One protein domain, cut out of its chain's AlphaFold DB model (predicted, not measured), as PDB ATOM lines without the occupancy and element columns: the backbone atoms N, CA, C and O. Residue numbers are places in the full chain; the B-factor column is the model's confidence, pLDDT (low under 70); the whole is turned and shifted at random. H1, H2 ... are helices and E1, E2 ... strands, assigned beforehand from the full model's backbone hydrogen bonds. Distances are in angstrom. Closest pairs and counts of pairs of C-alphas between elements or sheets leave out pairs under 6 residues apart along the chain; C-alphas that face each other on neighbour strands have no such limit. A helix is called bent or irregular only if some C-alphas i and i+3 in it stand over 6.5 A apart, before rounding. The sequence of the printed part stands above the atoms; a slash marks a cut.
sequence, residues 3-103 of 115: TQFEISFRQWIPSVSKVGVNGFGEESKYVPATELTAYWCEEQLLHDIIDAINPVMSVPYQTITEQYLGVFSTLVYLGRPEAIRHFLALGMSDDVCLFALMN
ATOM      1  N   THR A   3     -38.221  28.044  34.014       63.78
ATOM      2  CA  THR A   3     -37.824  28.650  32.736       63.78
ATOM      3  C   THR A   3     -36.597  29.556  32.814       63.78
ATOM      4  O   THR A   3     -35.875  29.669  31.833       63.78
ATOM      5  N   GLN A   4     -36.344  30.236  33.940       71.19
ATOM      6  CA  GLN A   4     -35.304  31.274  33.974       71.19
ATOM      7  C   GLN A   4     -33.888  30.686  33.932       71.19
ATOM      8  O   GLN A   4     -33.054  31.181  33.180       71.19
ATOM      9  N   PHE A   5     -33.624  29.620  34.690       73.38
ATOM     10  CA  PHE A   5     -32.312  28.970  34.685       73.38
ATOM     11  C   PHE A   5     -32.056  28.220  33.373       73.38
ATOM     12  O   PHE A   5     -30.944  28.255  32.856       73.38
ATOM     13  N   GLU A   6     -33.089  27.611  32.779       72.94
ATOM     14  CA  GLU A   6     -32.995  26.969  31.462       72.94
ATOM     15  C   GLU A   6     -32.611  27.983  30.381       72.94
ATOM     16  O   GLU A   6     -31.760  27.705  29.535       72.94
ATOM     17  N   ILE A   7     -33.214  29.177  30.419       74.19
ATOM     18  CA  ILE A   7     -32.902  30.269  29.491       74.19
ATOM     19  C   ILE A   7     -31.460  30.746  29.692       74.19
ATOM     20  O   ILE A   7     -30.724  30.826  28.706       74.19
ATOM     21  N   SER A   8     -31.039  31.008  30.935       82.06
ATOM     22  CA  SER A   8     -29.667  31.436  31.239       82.06
ATOM     23  C   SER A   8     -28.636  30.402  30.777       82.06
ATOM     24  O   SER A   8     -27.686  30.748  30.074       82.06
ATOM     25  N   PHE A   9     -28.862  29.120  31.073       83.75
ATOM     26  CA  PHE A   9     -27.957  28.042  30.681       83.75
ATOM     27  C   PHE A   9     -27.862  27.897  29.155       83.75
ATOM     28  O   PHE A   9     -26.767  27.844  28.593       83.75
ATOM     29  N   ARG A  10     -28.999  27.915  28.443       83.19
ATOM     30  CA  ARG A  10     -29.031  27.856  26.969       83.19
ATOM     31  C   ARG A  10     -28.321  29.038  26.309       83.19
ATOM     32  O   ARG A  10     -27.721  28.856  25.252       83.19
ATOM     33  N   GLN A  11     -28.403  30.230  26.899       85.94
ATOM     34  CA  GLN A  11     -27.716  31.427  26.404       85.94
ATOM     35  C   GLN A  11     -26.210  31.399  26.682       85.94
ATOM     36  O   GLN A  11     -25.440  31.960  25.903       85.94
ATOM     37  N   TRP A  12     -25.794  30.732  27.757       86.31
ATOM     38  CA  TRP A  12     -24.390  30.560  28.113       86.31
ATOM     39  C   TRP A  12     -23.676  29.523  27.228       86.31
ATOM     40  O   TRP A  12     -22.551  29.763  26.807       86.31
ATOM     41  N   ILE A  13     -24.330  28.422  26.831       84.94
ATOM     42  CA  ILE A  13     -23.694  27.357  26.021       84.94
ATOM     43  C   ILE A  13     -22.922  27.870  24.784       84.94
ATOM     44  O   ILE A  13     -21.777  27.446  24.588       84.94
ATOM     45  N   PRO A  14     -23.469  28.764  23.935       83.44
ATOM     46  CA  PRO A  14     -22.758  29.254  22.758       83.44
ATOM     47  C   PRO A  14     -21.443  29.987  23.053       83.44
ATOM     48  O   PRO A  14     -20.583  30.001  22.175       83.44
ATOM     49  N   SER A  15     -21.274  30.589  24.238       86.56
ATOM     50  CA  SER A  15     -20.066  31.359  24.579       86.56
ATOM     51  C   SER A  15     -18.894  30.480  25.027       86.56
ATOM     52  O   SER A  15     -17.743  30.892  24.890       86.56
ATOM     53  N   VAL A  16     -19.174  29.264  25.507       84.12
ATOM     54  CA  VAL A  16     -18.172  28.326  26.052       84.12
ATOM     55  C   VAL A  16     -17.986  27.057  25.216       84.12
ATOM     56  O   VAL A  16     -17.058  26.279  25.451       84.12
ATOM     57  N   SER A  17     -18.861  26.830  24.233       82.44
ATOM     58  CA  SER A  17     -18.791  25.665  23.349       82.44
ATOM     59  C   SER A  17     -17.494  25.655  22.538       82.44
ATOM     60  O   SER A  17     -17.148  26.636  21.877       82.44
ATOM     61  N   LYS A  18     -16.812  24.511  22.522       82.69
ATOM     62  CA  LYS A  18     -15.608  24.257  21.722       82.69
ATOM     63  C   LYS A  18     -15.929  23.295  20.586       82.69
ATOM     64  O   LYS A  18     -16.864  22.504  20.677       82.69
ATOM     65  N   VAL A  19     -15.158  23.374  19.505       85.12
ATOM     66  CA  VAL A  19     -15.228  22.393  18.415       85.12
ATOM     67  C   VAL A  19     -14.401  21.176  18.817       85.12
ATOM     68  O   VAL A  19     -13.262  21.315  19.262       85.12
ATOM     69  N   GLY A  20     -14.989  19.995  18.686       80.50
ATOM     70  CA  GLY A  20     -14.342  18.705  18.887       80.50
ATOM     71  C   GLY A  20     -14.767  17.721  17.809       80.50
ATOM     72  O   GLY A  20     -15.533  18.063  16.912       80.50
ATOM     73  N   VAL A  21     -14.269  16.493  17.907       76.50
ATOM     74  CA  VAL A  21     -14.589  15.408  16.974       76.50
ATOM     75  C   VAL A  21     -15.443  14.379  17.709       76.50
ATOM     76  O   VAL A  21     -15.078  13.956  18.807       76.50
ATOM     77  N   ASN A  22     -16.592  14.014  17.141       79.06
ATOM     78  CA  ASN A  22     -17.495  13.021  17.726       79.06
ATOM     79  C   ASN A  22     -17.023  11.575  17.445       79.06
ATOM     80  O   ASN A  22     -16.029  11.340  16.755       79.06
ATOM     81  N   GLY A  23     -17.772  10.586  17.944       70.19
ATOM     82  CA  GLY A  23     -17.492   9.159  17.725       70.19
ATOM     83  C   GLY A  23     -17.576   8.685  16.264       70.19
ATOM     84  O   GLY A  23     -17.211   7.546  15.980       70.19
ATOM     85  N   PHE A  24     -18.022   9.543  15.342       75.25
ATOM     86  CA  PHE A  24     -18.098   9.284  13.902       75.25
ATOM     87  C   PHE A  24     -17.016  10.020  13.097       75.25
ATOM     88  O   PHE A  24     -16.985   9.909  11.874       75.25
ATOM     89  N   GLY A  25     -16.109  10.744  13.761       78.94
ATOM     90  CA  GLY A  25     -15.070  11.521  13.086       78.94
ATOM     91  C   GLY A  25     -15.549  12.872  12.543       78.94
ATOM     92  O   GLY A  25     -14.804  13.523  11.814       78.94
ATOM     93  N   GLU A  26     -16.762  13.304  12.887       83.62
ATOM     94  CA  GLU A  26     -17.335  14.574  12.439       83.62
ATOM     95  C   GLU A  26     -17.071  15.689  13.455       83.62
ATOM     96  O   GLU A  26     -17.076  15.464  14.671       83.62
ATOM     97  N   GLU A  27     -16.883  16.913  12.958       84.12
ATOM     98  CA  GLU A  27     -16.785  18.089  13.815       84.12
ATOM     99  C   GLU A  27     -18.134  18.389  14.476       84.12
ATOM    100  O   GLU A  27     -19.157  18.563  13.812       84.12
ATOM    101  N   SER A  28     -18.127  18.496  15.800       80.06
ATOM    102  CA  SER A  28     -19.297  18.856  16.592       80.06
ATOM    103  C   SER A  28     -18.919  19.832  17.698       80.06
ATOM    104  O   SER A  28     -17.786  19.852  18.188       80.06
ATOM    105  N   LYS A  29     -19.876  20.668  18.097       80.06
ATOM    106  CA  LYS A  29     -19.701  21.574  19.233       80.06
ATOM    107  C   LYS A  29     -20.038  20.844  20.521       80.06
ATOM    108  O   LYS A  29     -21.094  20.227  20.627       80.06
ATOM    109  N   TYR A  30     -19.168  20.970  21.512       79.62
ATOM    110  CA  TYR A  30     -19.380  20.422  22.843       79.62
ATOM    111  C   TYR A  30     -18.992  21.446  23.908       79.62
ATOM    112  O   TYR A  30     -18.154  22.320  23.677       79.62
ATOM    113  N   VAL A  31     -19.593  21.335  25.089       82.25
ATOM    114  CA  VAL A  31     -19.182  22.113  26.261       82.25
ATOM    115  C   VAL A  31     -18.212  21.252  27.074       82.25
ATOM    116  O   VAL A  31     -18.558  20.118  27.409       82.25
ATOM    117  N   PRO A  32     -16.989  21.727  27.373       83.12
ATOM    118  CA  PRO A  32     -16.054  20.978  28.205       83.12
ATOM    119  C   PRO A  32     -16.618  20.714  29.604       83.12
ATOM    120  O   PRO A  32     -17.243  21.590  30.198       83.12
ATOM    121  N   ALA A  33     -16.321  19.539  30.164       78.88
ATOM    122  CA  ALA A  33     -16.766  19.171  31.510       78.88
ATOM    123  C   ALA A  33     -16.334  20.198  32.572       78.88
ATOM    124  O   ALA A  33     -17.120  20.535  33.444       78.88
ATOM    125  N   THR A  34     -15.132  20.769  32.443       82.00
ATOM    126  CA  THR A  34     -14.629  21.815  33.348       82.00
ATOM    127  C   THR A  34     -15.500  23.071  33.358       82.00
ATOM    128  O   THR A  34     -15.697  23.657  34.415       82.00
ATOM    129  N   GLU A  35     -16.038  23.469  32.200       85.06
ATOM    130  CA  GLU A  35     -16.935  24.627  32.086       85.06
ATOM    131  C   GLU A  35     -18.295  24.307  32.713       85.06
ATOM    132  O   GLU A  35     -18.846  25.127  33.441       85.06
ATOM    133  N   LEU A  36     -18.824  23.097  32.480       84.00
ATOM    134  CA  LEU A  36     -20.066  22.647  33.118       84.00
ATOM    135  C   LEU A  36     -19.923  22.621  34.641       84.00
ATOM    136  O   LEU A  36     -20.793  23.124  35.345       84.00
ATOM    137  N   THR A  37     -18.822  22.075  35.160       83.62
ATOM    138  CA  THR A  37     -18.555  22.066  36.600       83.62
ATOM    139  C   THR A  37     -18.483  23.481  37.159       83.62
ATOM    140  O   THR A  37     -19.108  23.736  38.181       83.62
ATOM    141  N   ALA A  38     -17.789  24.406  36.491       84.44
ATOM    142  CA  ALA A  38     -17.735  25.800  36.929       84.44
ATOM    143  C   ALA A  38     -19.134  26.437  36.975       84.44
ATOM    144  O   ALA A  38     -19.525  26.964  38.015       84.44
ATOM    145  N   TYR A  39     -19.922  26.294  35.903       84.69
ATOM    146  CA  TYR A  39     -21.280  26.842  35.819       84.69
ATOM    147  C   TYR A  39     -22.186  26.343  36.956       84.69
ATOM    148  O   TYR A  39     -22.847  27.127  37.636       84.69
ATOM    149  N   TRP A  40     -22.194  25.030  37.196       84.44
ATOM    150  CA  TRP A  40     -23.073  24.430  38.201       84.44
ATOM    151  C   TRP A  40     -22.592  24.626  39.643       84.44
ATOM    152  O   TRP A  40     -23.427  24.676  40.548       84.44
ATOM    153  N   CYS A  41     -21.280  24.746  39.870       77.69
ATOM    154  CA  CYS A  41     -20.710  24.948  41.204       77.69
ATOM    155  C   CYS A  41     -20.747  26.411  41.671       77.69
ATOM    156  O   CYS A  41     -20.866  26.645  42.872       77.69
ATOM    157  N   GLU A  42     -20.632  27.391  40.770       73.19
ATOM    158  CA  GLU A  42     -20.564  28.807  41.158       73.19
ATOM    159  C   GLU A  42     -21.933  29.402  41.508       73.19
ATOM    160  O   GLU A  42     -22.032  30.216  42.428       73.19
ATOM    161  N   GLU A  43     -23.003  28.987  40.825       65.44
ATOM    162  CA  GLU A  43     -24.283  29.701  40.909       65.44
ATOM    163  C   GLU A  43     -25.286  29.119  41.927       65.44
ATOM    164  O   GLU A  43     -26.400  29.621  42.022       65.44
ATOM    165  N   GLN A  44     -24.947  28.058  42.680       71.25
ATOM    166  CA  GLN A  44     -25.872  27.286  43.553       71.25
ATOM    167  C   GLN A  44     -27.154  26.759  42.864       71.25
ATOM    168  O   GLN A  44     -27.924  26.015  43.472       71.25
ATOM    169  N   LEU A  45     -27.343  27.052  41.573       79.06
ATOM    170  CA  LEU A  45     -28.509  26.709  40.764       79.06
ATOM    171  C   LEU A  45     -28.817  25.218  40.759       79.06
ATOM    172  O   LEU A  45     -29.978  24.831  40.681       79.06
ATOM    173  N   LEU A  46     -27.791  24.371  40.836       81.50
ATOM    174  CA  LEU A  46     -27.983  22.927  40.868       81.50
ATOM    175  C   LEU A  46     -28.861  22.510  42.058       81.50
ATOM    176  O   LEU A  46     -29.770  21.701  41.874       81.50
ATOM    177  N   HIS A  47     -28.648  23.094  43.243       81.94
ATOM    178  CA  HIS A  47     -29.467  22.811  44.424       81.94
ATOM    179  C   HIS A  47     -30.903  23.301  44.221       81.94
ATOM    180  O   HIS A  47     -31.832  22.511  44.363       81.94
ATOM    181  N   ASP A  48     -31.076  24.550  43.775       82.44
ATOM    182  CA  ASP A  48     -32.397  25.148  43.542       82.44
ATOM    183  C   ASP A  48     -33.237  24.342  42.540       82.44
ATOM    184  O   ASP A  48     -34.436  24.137  42.738       82.44
ATOM    185  N   ILE A  49     -32.617  23.858  41.459       82.94
ATOM    186  CA  ILE A  49     -33.299  23.043  40.444       82.94
ATOM    187  C   ILE A  49     -33.712  21.698  41.036       82.94
ATOM    188  O   ILE A  49     -34.841  21.260  40.821       82.94
ATOM    189  N   ILE A  50     -32.818  21.035  41.767       82.50
ATOM    190  CA  ILE A  50     -33.081  19.715  42.351       82.50
ATOM    191  C   ILE A  50     -34.169  19.787  43.424       82.50
ATOM    192  O   ILE A  50     -35.072  18.945  43.414       82.50
ATOM    193  N   ASP A  51     -34.123  20.802  44.285       82.81
ATOM    194  CA  ASP A  51     -35.135  21.054  45.313       82.81
ATOM    195  C   ASP A  51     -36.495  21.425  44.700       82.81
ATOM    196  O   ASP A  51     -37.547  21.083  45.248       82.81
ATOM    197  N   ALA A  52     -36.500  22.074  43.530       83.00
ATOM    198  CA  ALA A  52     -37.719  22.412  42.802       83.00
ATOM    199  C   ALA A  52     -38.354  21.226  42.048       83.00
ATOM    200  O   ALA A  52     -39.521  21.318  41.645       83.00
ATOM    201  N   ILE A  53     -37.638  20.114  41.837       82.00
ATOM    202  CA  ILE A  53     -38.211  18.911  41.216       82.00
ATOM    203  C   ILE A  53     -39.190  18.264  42.206       82.00
ATOM    204  O   ILE A  53     -38.824  17.895  43.316       82.00
ATOM    205  N   ASN A  54     -40.434  18.047  41.773       76.00
ATOM    206  CA  ASN A  54     -41.490  17.417  42.572       76.00
ATOM    207  C   ASN A  54     -41.779  15.979  42.081       76.00
ATOM    208  O   ASN A  54     -41.990  15.806  40.875       76.00
ATOM    209  N   PRO A  55     -41.843  14.948  42.956       77.44
ATOM    210  CA  PRO A  55     -41.562  14.957  44.410       77.44
ATOM    211  C   PRO A  55     -40.107  15.297  44.714       77.44
ATOM    212  O   PRO A  55     -39.291  15.092  43.846       77.44
ATOM    213  N   VAL A  56     -39.729  15.784  45.894       77.12
ATOM    214  CA  VAL A  56     -38.316  16.151  46.150       77.12
ATOM    215  C   VAL A  56     -37.388  14.952  45.900       77.12
ATOM    216  O   VAL A  56     -37.693  13.823  46.303       77.12
ATOM    217  N   MET A  57     -36.285  15.157  45.173       75.75
ATOM    218  CA  MET A  57     -35.282  14.105  44.979       75.75
ATOM    219  C   MET A  57     -34.440  13.950  46.241       75.75
ATOM    220  O   MET A  57     -33.853  14.908  46.717       75.75
ATOM    221  N   SER A  58     -34.318  12.724  46.746       72.38
ATOM    222  CA  SER A  58     -33.483  12.425  47.919       72.38
ATOM    223  C   SER A  58     -32.028  12.084  47.553       72.38
ATOM    224  O   SER A  58     -31.345  11.396  48.311       72.38
ATOM    225  N   VAL A  59     -31.569  12.482  46.364       71.94
ATOM    226  CA  VAL A  59     -30.244  12.111  45.846       71.94
ATOM    227  C   VAL A  59     -29.219  13.138  46.322       71.94
ATOM    228  O   VAL A  59     -29.496  14.333  46.216       71.94
ATOM    229  N   PRO A  60     -28.042  12.718  46.825       79.69
ATOM    230  CA  PRO A  60     -27.001  13.660  47.208       79.69
ATOM    231  C   PRO A  60     -26.589  14.526  46.016       79.69
ATOM    232  O   PRO A  60     -26.274  14.002  44.948       79.69
ATOM    233  N   TYR A  61     -26.520  15.842  46.214       82.06
ATOM    234  CA  TYR A  61     -26.030  16.791  45.205       82.06
ATOM    235  C   TYR A  61     -24.680  16.376  44.628       82.06
ATOM    236  O   TYR A  61     -24.478  16.420  43.418       82.06
ATOM    237  N   GLN A  62     -23.815  15.859  45.503       82.88
ATOM    238  CA  GLN A  62     -22.504  15.339  45.154       82.88
ATOM    239  C   GLN A  62     -22.569  14.234  44.090       82.88
ATOM    240  O   GLN A  62     -21.755  14.206  43.173       82.88
ATOM    241  N   THR A  63     -23.579  13.360  44.145       84.75
ATOM    242  CA  THR A  63     -23.775  12.310  43.137       84.75
ATOM    243  C   THR A  63     -24.067  12.907  41.765       84.75
ATOM    244  O   THR A  63     -23.537  12.430  40.765       84.75
ATOM    245  N   ILE A  64     -24.874  13.968  41.702       84.50
ATOM    246  CA  ILE A  64     -25.185  14.627  40.431       84.50
ATOM    247  C   ILE A  64     -23.954  15.365  39.907       84.50
ATOM    248  O   ILE A  64     -23.635  15.219  38.733       84.50
ATOM    249  N   THR A  65     -23.221  16.082  40.759       82.38
ATOM    250  CA  THR A  65     -22.024  16.827  40.338       82.38
ATOM    251  C   THR A  65     -20.858  15.941  39.914       82.38
ATOM    252  O   THR A  65     -20.078  16.351  39.061       82.38
ATOM    253  N   GLU A  66     -20.718  14.746  40.495       83.31
ATOM    254  CA  GLU A  66     -19.583  13.856  40.212       83.31
ATOM    255  C   GLU A  66     -19.868  12.834  39.109       83.31
ATOM    256  O   GLU A  66     -18.945  12.454  38.397       83.31
ATOM    257  N   GLN A  67     -21.112  12.360  38.977       83.31
ATOM    258  CA  GLN A  67     -21.420  11.206  38.122       83.31
ATOM    259  C   GLN A  67     -22.486  11.475  37.061       83.31
ATOM    260  O   GLN A  67     -22.584  10.705  36.111       83.31
ATOM    261  N   TYR A  68     -23.315  12.509  37.204       86.19
ATOM    262  CA  TYR A  68     -24.445  12.749  36.296       86.19
ATOM    263  C   TYR A  68     -24.495  14.194  35.805       86.19
ATOM    264  O   TYR A  68     -25.559  14.680  35.421       86.19
ATOM    265  N   LEU A  69     -23.377  14.913  35.849       86.56
ATOM    266  CA  LEU A  69     -23.335  16.341  35.574       86.56
ATOM    267  C   LEU A  69     -23.650  16.626  34.105       86.56
ATOM    268  O   LEU A  69     -24.411  17.545  33.805       86.56
ATOM    269  N   GLY A  70     -23.115  15.829  33.184       84.00
ATOM    270  CA  GLY A  70     -23.380  15.920  31.749       84.00
ATOM    271  C   GLY A  70     -24.817  15.537  31.393       84.00
ATOM    272  O   GLY A  70     -25.491  16.267  30.655       84.00
ATOM    273  N   VAL A  71     -25.321  14.440  31.962       85.44
ATOM    274  CA  VAL A  71     -26.724  14.021  31.824       85.44
ATOM    275  C   VAL A  71     -27.650  15.118  32.348       85.44
ATOM    276  O   VAL A  71     -28.537  15.570  31.626       85.44
ATOM    277  N   PHE A  72     -27.415  15.603  33.565       87.62
ATOM    278  CA  PHE A  72     -28.201  16.667  34.182       87.62
ATOM    279  C   PHE A  72     -28.169  17.950  33.347       87.62
ATOM    280  O   PHE A  72     -29.225  18.485  33.015       87.62
ATOM    281  N   SER A  73     -26.985  18.388  32.916       85.31
ATOM    282  CA  SER A  73     -26.817  19.558  32.044       85.31
ATOM    283  C   SER A  73     -27.628  19.430  30.759       85.31
ATOM    284  O   SER A  73     -28.302  20.371  30.343       85.31
ATOM    285  N   THR A  74     -27.616  18.251  30.136       84.88
ATOM    286  CA  THR A  74     -28.412  17.995  28.930       84.88
ATOM    287  C   THR A  74     -29.902  18.083  29.233       84.88
ATOM    288  O   THR A  74     -30.659  18.683  28.476       84.88
ATOM    289  N   LEU A  75     -30.346  17.508  30.344       86.19
ATOM    290  CA  LEU A  75     -31.752  17.530  30.727       86.19
ATOM    291  C   LEU A  75     -32.246  18.946  31.032       86.19
ATOM    292  O   LEU A  75     -33.327  19.314  30.574       86.19
ATOM    293  N   VAL A  76     -31.439  19.767  31.709       85.75
ATOM    294  CA  VAL A  76     -31.703  21.205  31.870       85.75
ATOM    295  C   VAL A  76     -31.751  21.879  30.501       85.75
ATOM    296  O   VAL A  76     -32.699  22.607  30.207       85.75
ATOM    297  N   TYR A  77     -30.785  21.606  29.620       83.50
ATOM    298  CA  TYR A  77     -30.805  22.151  28.264       83.50
ATOM    299  C   TYR A  77     -32.085  21.770  27.517       83.50
ATOM    300  O   TYR A  77     -32.626  22.597  26.795       83.50
ATOM    301  N   LEU A  78     -32.628  20.570  27.710       82.19
ATOM    302  CA  LEU A  78     -33.880  20.118  27.098       82.19
ATOM    303  C   LEU A  78     -35.144  20.625  27.818       82.19
ATOM    304  O   LEU A  78     -36.246  20.416  27.309       82.19
ATOM    305  N   GLY A  79     -34.999  21.318  28.951       83.12
ATOM    306  CA  GLY A  79     -36.106  21.788  29.789       83.12
ATOM    307  C   GLY A  79     -36.852  20.659  30.502       83.12
ATOM    308  O   GLY A  79     -38.068  20.723  30.672       83.12
ATOM    309  N   ARG A  80     -36.141  19.569  30.818       85.62
ATOM    310  CA  ARG A  80     -36.671  18.368  31.487       85.62
ATOM    311  C   ARG A  80     -35.756  17.878  32.619       85.62
ATOM    312  O   ARG A  80     -35.380  16.700  32.623       85.62
ATOM    313  N   PRO A  81     -35.347  18.741  33.568       85.06
ATOM    314  CA  PRO A  81     -34.447  18.348  34.656       85.06
ATOM    315  C   PRO A  81     -34.995  17.185  35.504       85.06
ATOM    316  O   PRO A  81     -34.226  16.377  36.016       85.06
ATOM    317  N   GLU A  82     -36.317  17.022  35.597       85.94
ATOM    318  CA  GLU A  82     -36.988  15.942  36.328       85.94
ATOM    319  C   GLU A  82     -36.708  14.536  35.777       85.94
ATOM    320  O   GLU A  82     -36.786  13.552  36.521       85.94
ATOM    321  N   ALA A  83     -36.342  14.427  34.496       86.25
ATOM    322  CA  ALA A  83     -36.049  13.147  33.859       86.25
ATOM    323  C   ALA A  83     -34.774  12.486  34.408       86.25
ATOM    324  O   ALA A  83     -34.568  11.290  34.186       86.25
ATOM    325  N   ILE A  84     -33.961  13.211  35.187       86.44
ATOM    326  CA  ILE A  84     -32.741  12.693  35.822       86.44
ATOM    327  C   ILE A  84     -33.031  11.482  36.716       86.44
ATOM    328  O   ILE A  84     -32.212  10.575  36.826       86.44
ATOM    329  N   ARG A  85     -34.251  11.391  37.264       86.00
ATOM    330  CA  ARG A  85     -34.743  10.230  38.024       86.00
ATOM    331  C   ARG A  85     -34.618   8.922  37.260       86.00
ATOM    332  O   ARG A  85     -34.316   7.897  37.862       86.00
ATOM    333  N   HIS A  86     -34.879   8.946  35.956       85.31
ATOM    334  CA  HIS A  86     -34.811   7.748  35.127       85.31
ATOM    335  C   HIS A  86     -33.366   7.282  34.972       85.31
ATOM    336  O   HIS A  86     -33.094   6.095  35.100       85.31
ATOM    337  N   PHE A  87     -32.434   8.216  34.781       84.69
ATOM    338  CA  PHE A  87     -31.007   7.913  34.682       84.69
ATOM    339  C   PHE A  87     -30.451   7.398  36.009       84.69
ATOM    340  O   PHE A  87     -29.752   6.388  36.021       84.69
ATOM    341  N   LEU A  88     -30.847   8.019  37.122       84.12
ATOM    342  CA  LEU A  88     -30.503   7.572  38.471       84.12
ATOM    343  C   LEU A  88     -31.045   6.167  38.774       84.12
ATOM    344  O   LEU A  88     -30.323   5.336  39.314       84.12
ATOM    345  N   ALA A  89     -32.292   5.873  38.395       84.50
ATOM    346  CA  ALA A  89     -32.894   4.553  38.597       84.50
ATOM    347  C   ALA A  89     -32.229   3.454  37.749       84.50
ATOM    348  O   ALA A  89     -32.204   2.295  38.158       84.50
ATOM    349  N   LEU A  90     -31.707   3.814  36.573       81.94
ATOM    350  CA  LEU A  90     -31.044   2.894  35.648       81.94
ATOM    351  C   LEU A  90     -29.522   2.809  35.858       81.94
ATOM    352  O   LEU A  90     -28.879   1.977  35.223       81.94
ATOM    353  N   GLY A  91     -28.939   3.656  36.712       80.06
ATOM    354  CA  GLY A  91     -27.488   3.744  36.897       80.06
ATOM    355  C   GLY A  91     -26.735   4.238  35.655       80.06
ATOM    356  O   GLY A  91     -25.569   3.898  35.469       80.06
ATOM    357  N   MET A  92     -27.397   4.995  34.775       78.88
ATOM    358  CA  MET A  92     -26.799   5.516  33.539       78.88
ATOM    359  C   MET A  92     -26.128   6.866  33.807       78.88
ATOM    360  O   MET A  92     -26.733   7.919  33.596       78.88
ATOM    361  N   SER A  93     -24.898   6.814  34.317       77.25
ATOM    362  CA  SER A  93     -24.048   7.974  34.609       77.25
ATOM    363  C   SER A  93     -23.428   8.585  33.349       77.25
ATOM    364  O   SER A  93     -23.553   8.040  32.250       77.25
ATOM    365  N   ASP A  94     -22.716   9.699  33.503       72.69
ATOM    366  CA  ASP A  94     -21.968  10.363  32.435       72.69
ATOM    367  C   ASP A  94     -20.977   9.419  31.746       72.69
ATOM    368  O   ASP A  94     -20.902   9.431  30.526       72.69
ATOM    369  N   ASP A  95     -20.291   8.539  32.480       65.81
ATOM    370  CA  ASP A  95     -19.356   7.560  31.900       65.81
ATOM    371  C   ASP A  95     -20.054   6.554  30.971       65.81
ATOM    372  O   ASP A  95     -19.476   6.072  29.995       65.81
ATOM    373  N   VAL A  96     -21.322   6.252  31.259       57.31
ATOM    374  CA  VAL A  96     -22.164   5.349  30.465       57.31
ATOM    375  C   VAL A  96     -22.869   6.113  29.336       57.31
ATOM    376  O   VAL A  96     -23.096   5.572  28.253       57.31
ATOM    377  N   CYS A  97     -23.198   7.386  29.565       52.12
ATOM    378  CA  CYS A  97     -24.024   8.215  28.691       52.12
ATOM    379  C   CYS A  97     -23.217   9.143  27.760       52.12
ATOM    380  O   CYS A  97     -23.785   9.662  26.792       52.12
ATOM    381  N   LEU A  98     -21.902   9.312  27.973       48.75
ATOM    382  CA  LEU A  98     -20.999  10.082  27.098       48.75
ATOM    383  C   LEU A  98     -21.065   9.573  25.650       48.75
ATOM    384  O   LEU A  98     -20.987  10.353  24.702       48.75
ATOM    385  N   PHE A  99     -21.291   8.267  25.485       37.69
ATOM    386  CA  PHE A  99     -21.474   7.629  24.184       37.69
ATOM    387  C   PHE A  99     -22.789   8.011  23.487       37.69
ATOM    388  O   PHE A  99     -22.848   7.996  22.262       37.69
ATOM    389  N   ALA A 100     -23.842   8.357  24.231       37.00
ATOM    390  CA  ALA A 100     -25.153   8.677  23.668       37.00
ATOM    391  C   ALA A 100     -25.308  10.173  23.346       37.00
ATOM    392  O   ALA A 100     -25.919  10.520  22.337       37.00
ATOM    393  N   LEU A 101     -24.721  11.064  24.155       42.28
ATOM    394  CA  LEU A 101     -24.840  12.516  23.962       42.28
ATOM    395  C   LEU A 101     -23.968  13.054  22.823       42.28
ATOM    396  O   LEU A 101     -24.393  13.976  22.131       42.28
ATOM    397  N   MET A 102     -22.812  12.437  22.547       40.25
ATOM    398  CA  MET A 102     -22.028  12.757  21.343       40.25
ATOM    399  C   MET A 102     -22.747  12.401  20.030       40.25
ATOM    400  O   MET A 102     -22.360  12.900  18.974       40.25
ATOM    401  N   ASN A 103     -23.802  11.581  20.097       37.31
ATOM    402  CA  ASN A 103     -24.609  11.163  18.950       37.31
ATOM    403  C   ASN A 103     -25.911  11.963  18.802       37.31
ATOM    404  O   ASN A 103     -26.685  11.686  17.887       37.31
TER     405      ASN A 103
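Overview. This is residues 3 to 103 of the 115 residues of an uncharacterized protein of Fusarium culmorum (UniProt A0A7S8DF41). What does the model look like? A short helix, H5, sits in the middle of a cluster of helices, with H1, H2, H6 and H7 packed on it, crossed rather than side by side, and H3 and H4 close by. A hairpin of two short strands, E1 and E2, makes one end of the longest axis, and the link between H3 and H4 reaches the other end. What is it made of? The printed part has 101 residues, with seven named helices and two named strands in the order H1 E1 E2 H2 H3 H4 H5 H6 H7; the sheet E1 - E2 is antiparallel and the class is mostly helix. The whole is compact, with a radius of gyration of the C-alphas of 13.4 A and spans of 41 by 29 by 20 A.

Along the chain. Where does the first half run? H1, residues 3 to 16, is 20.8 A long from C-alpha 3 at (-37.824, 28.650, 32.736), and is only just irregular, with C-alphas 11 and 14 6.53 A apart. E1 is residues 18 to 21 and E2 residues 27 to 30. H2, residues 33 to 42, is 14.2 A long, and H3 is residues 45 to 52. What follows? H4 is residues 61 to 67, and H5, residues 69 to 77, begins at C-alpha 69 (-23.335, 16.341, 35.574). H6, residues 81 to 90, 15.9 A, is neither bent nor irregular, but only just: C-alphas 82 and 85 are 6.4 A apart. H7, residues 94 to 101, ends at C-alpha 101 (-24.840, 12.516, 23.962) and is only just irregular, with C-alphas 96 and 99 6.7 A apart.

Arrangement. What touches the hub, H5? H1 touches it with residues 6 to 10 alone, closest at the C-alphas of Glu 6 and Val 76, 5.9 A, and H2 at those of Ala 33 and Gly 70, 7.4 A. H6 forms a helical hairpin with H5, closest at the C-alphas of Leu 75 and Pro 81, 4.8 A, at a steep tilt of 38 degrees, only just past shallow. H7 touches H5 at the C-alphas of Gly 70 and Asp 94, 5.8 A. Where are H3 and H4? H3 and H5 are near each other; H4 is close to H2 but not clearly touching, with the C-alphas of Thr 37 and Thr 65 7.3 A apart. What do N and O show? In the hairpin E1 and E2, N 18 and O 30 are 2.8 A apart, within hydrogen-bond range. Every O i to N i+4 pair is within range in H2, H3, H4 and H5, against 7 of 10 in H1, 3 of 6 in H6 and 2 of 4 in H7.

Size, cuts and confidence. How far does it reach? The two C-alphas farthest apart, Gly 25 and Pro 55, are 41.2 A apart. Is it continuous? The printed part has no cut, and no link is long. Where is confidence low? Residues 3, 43 and 95 to 103 are under 70, and the mean pLDDT of H7 is 52.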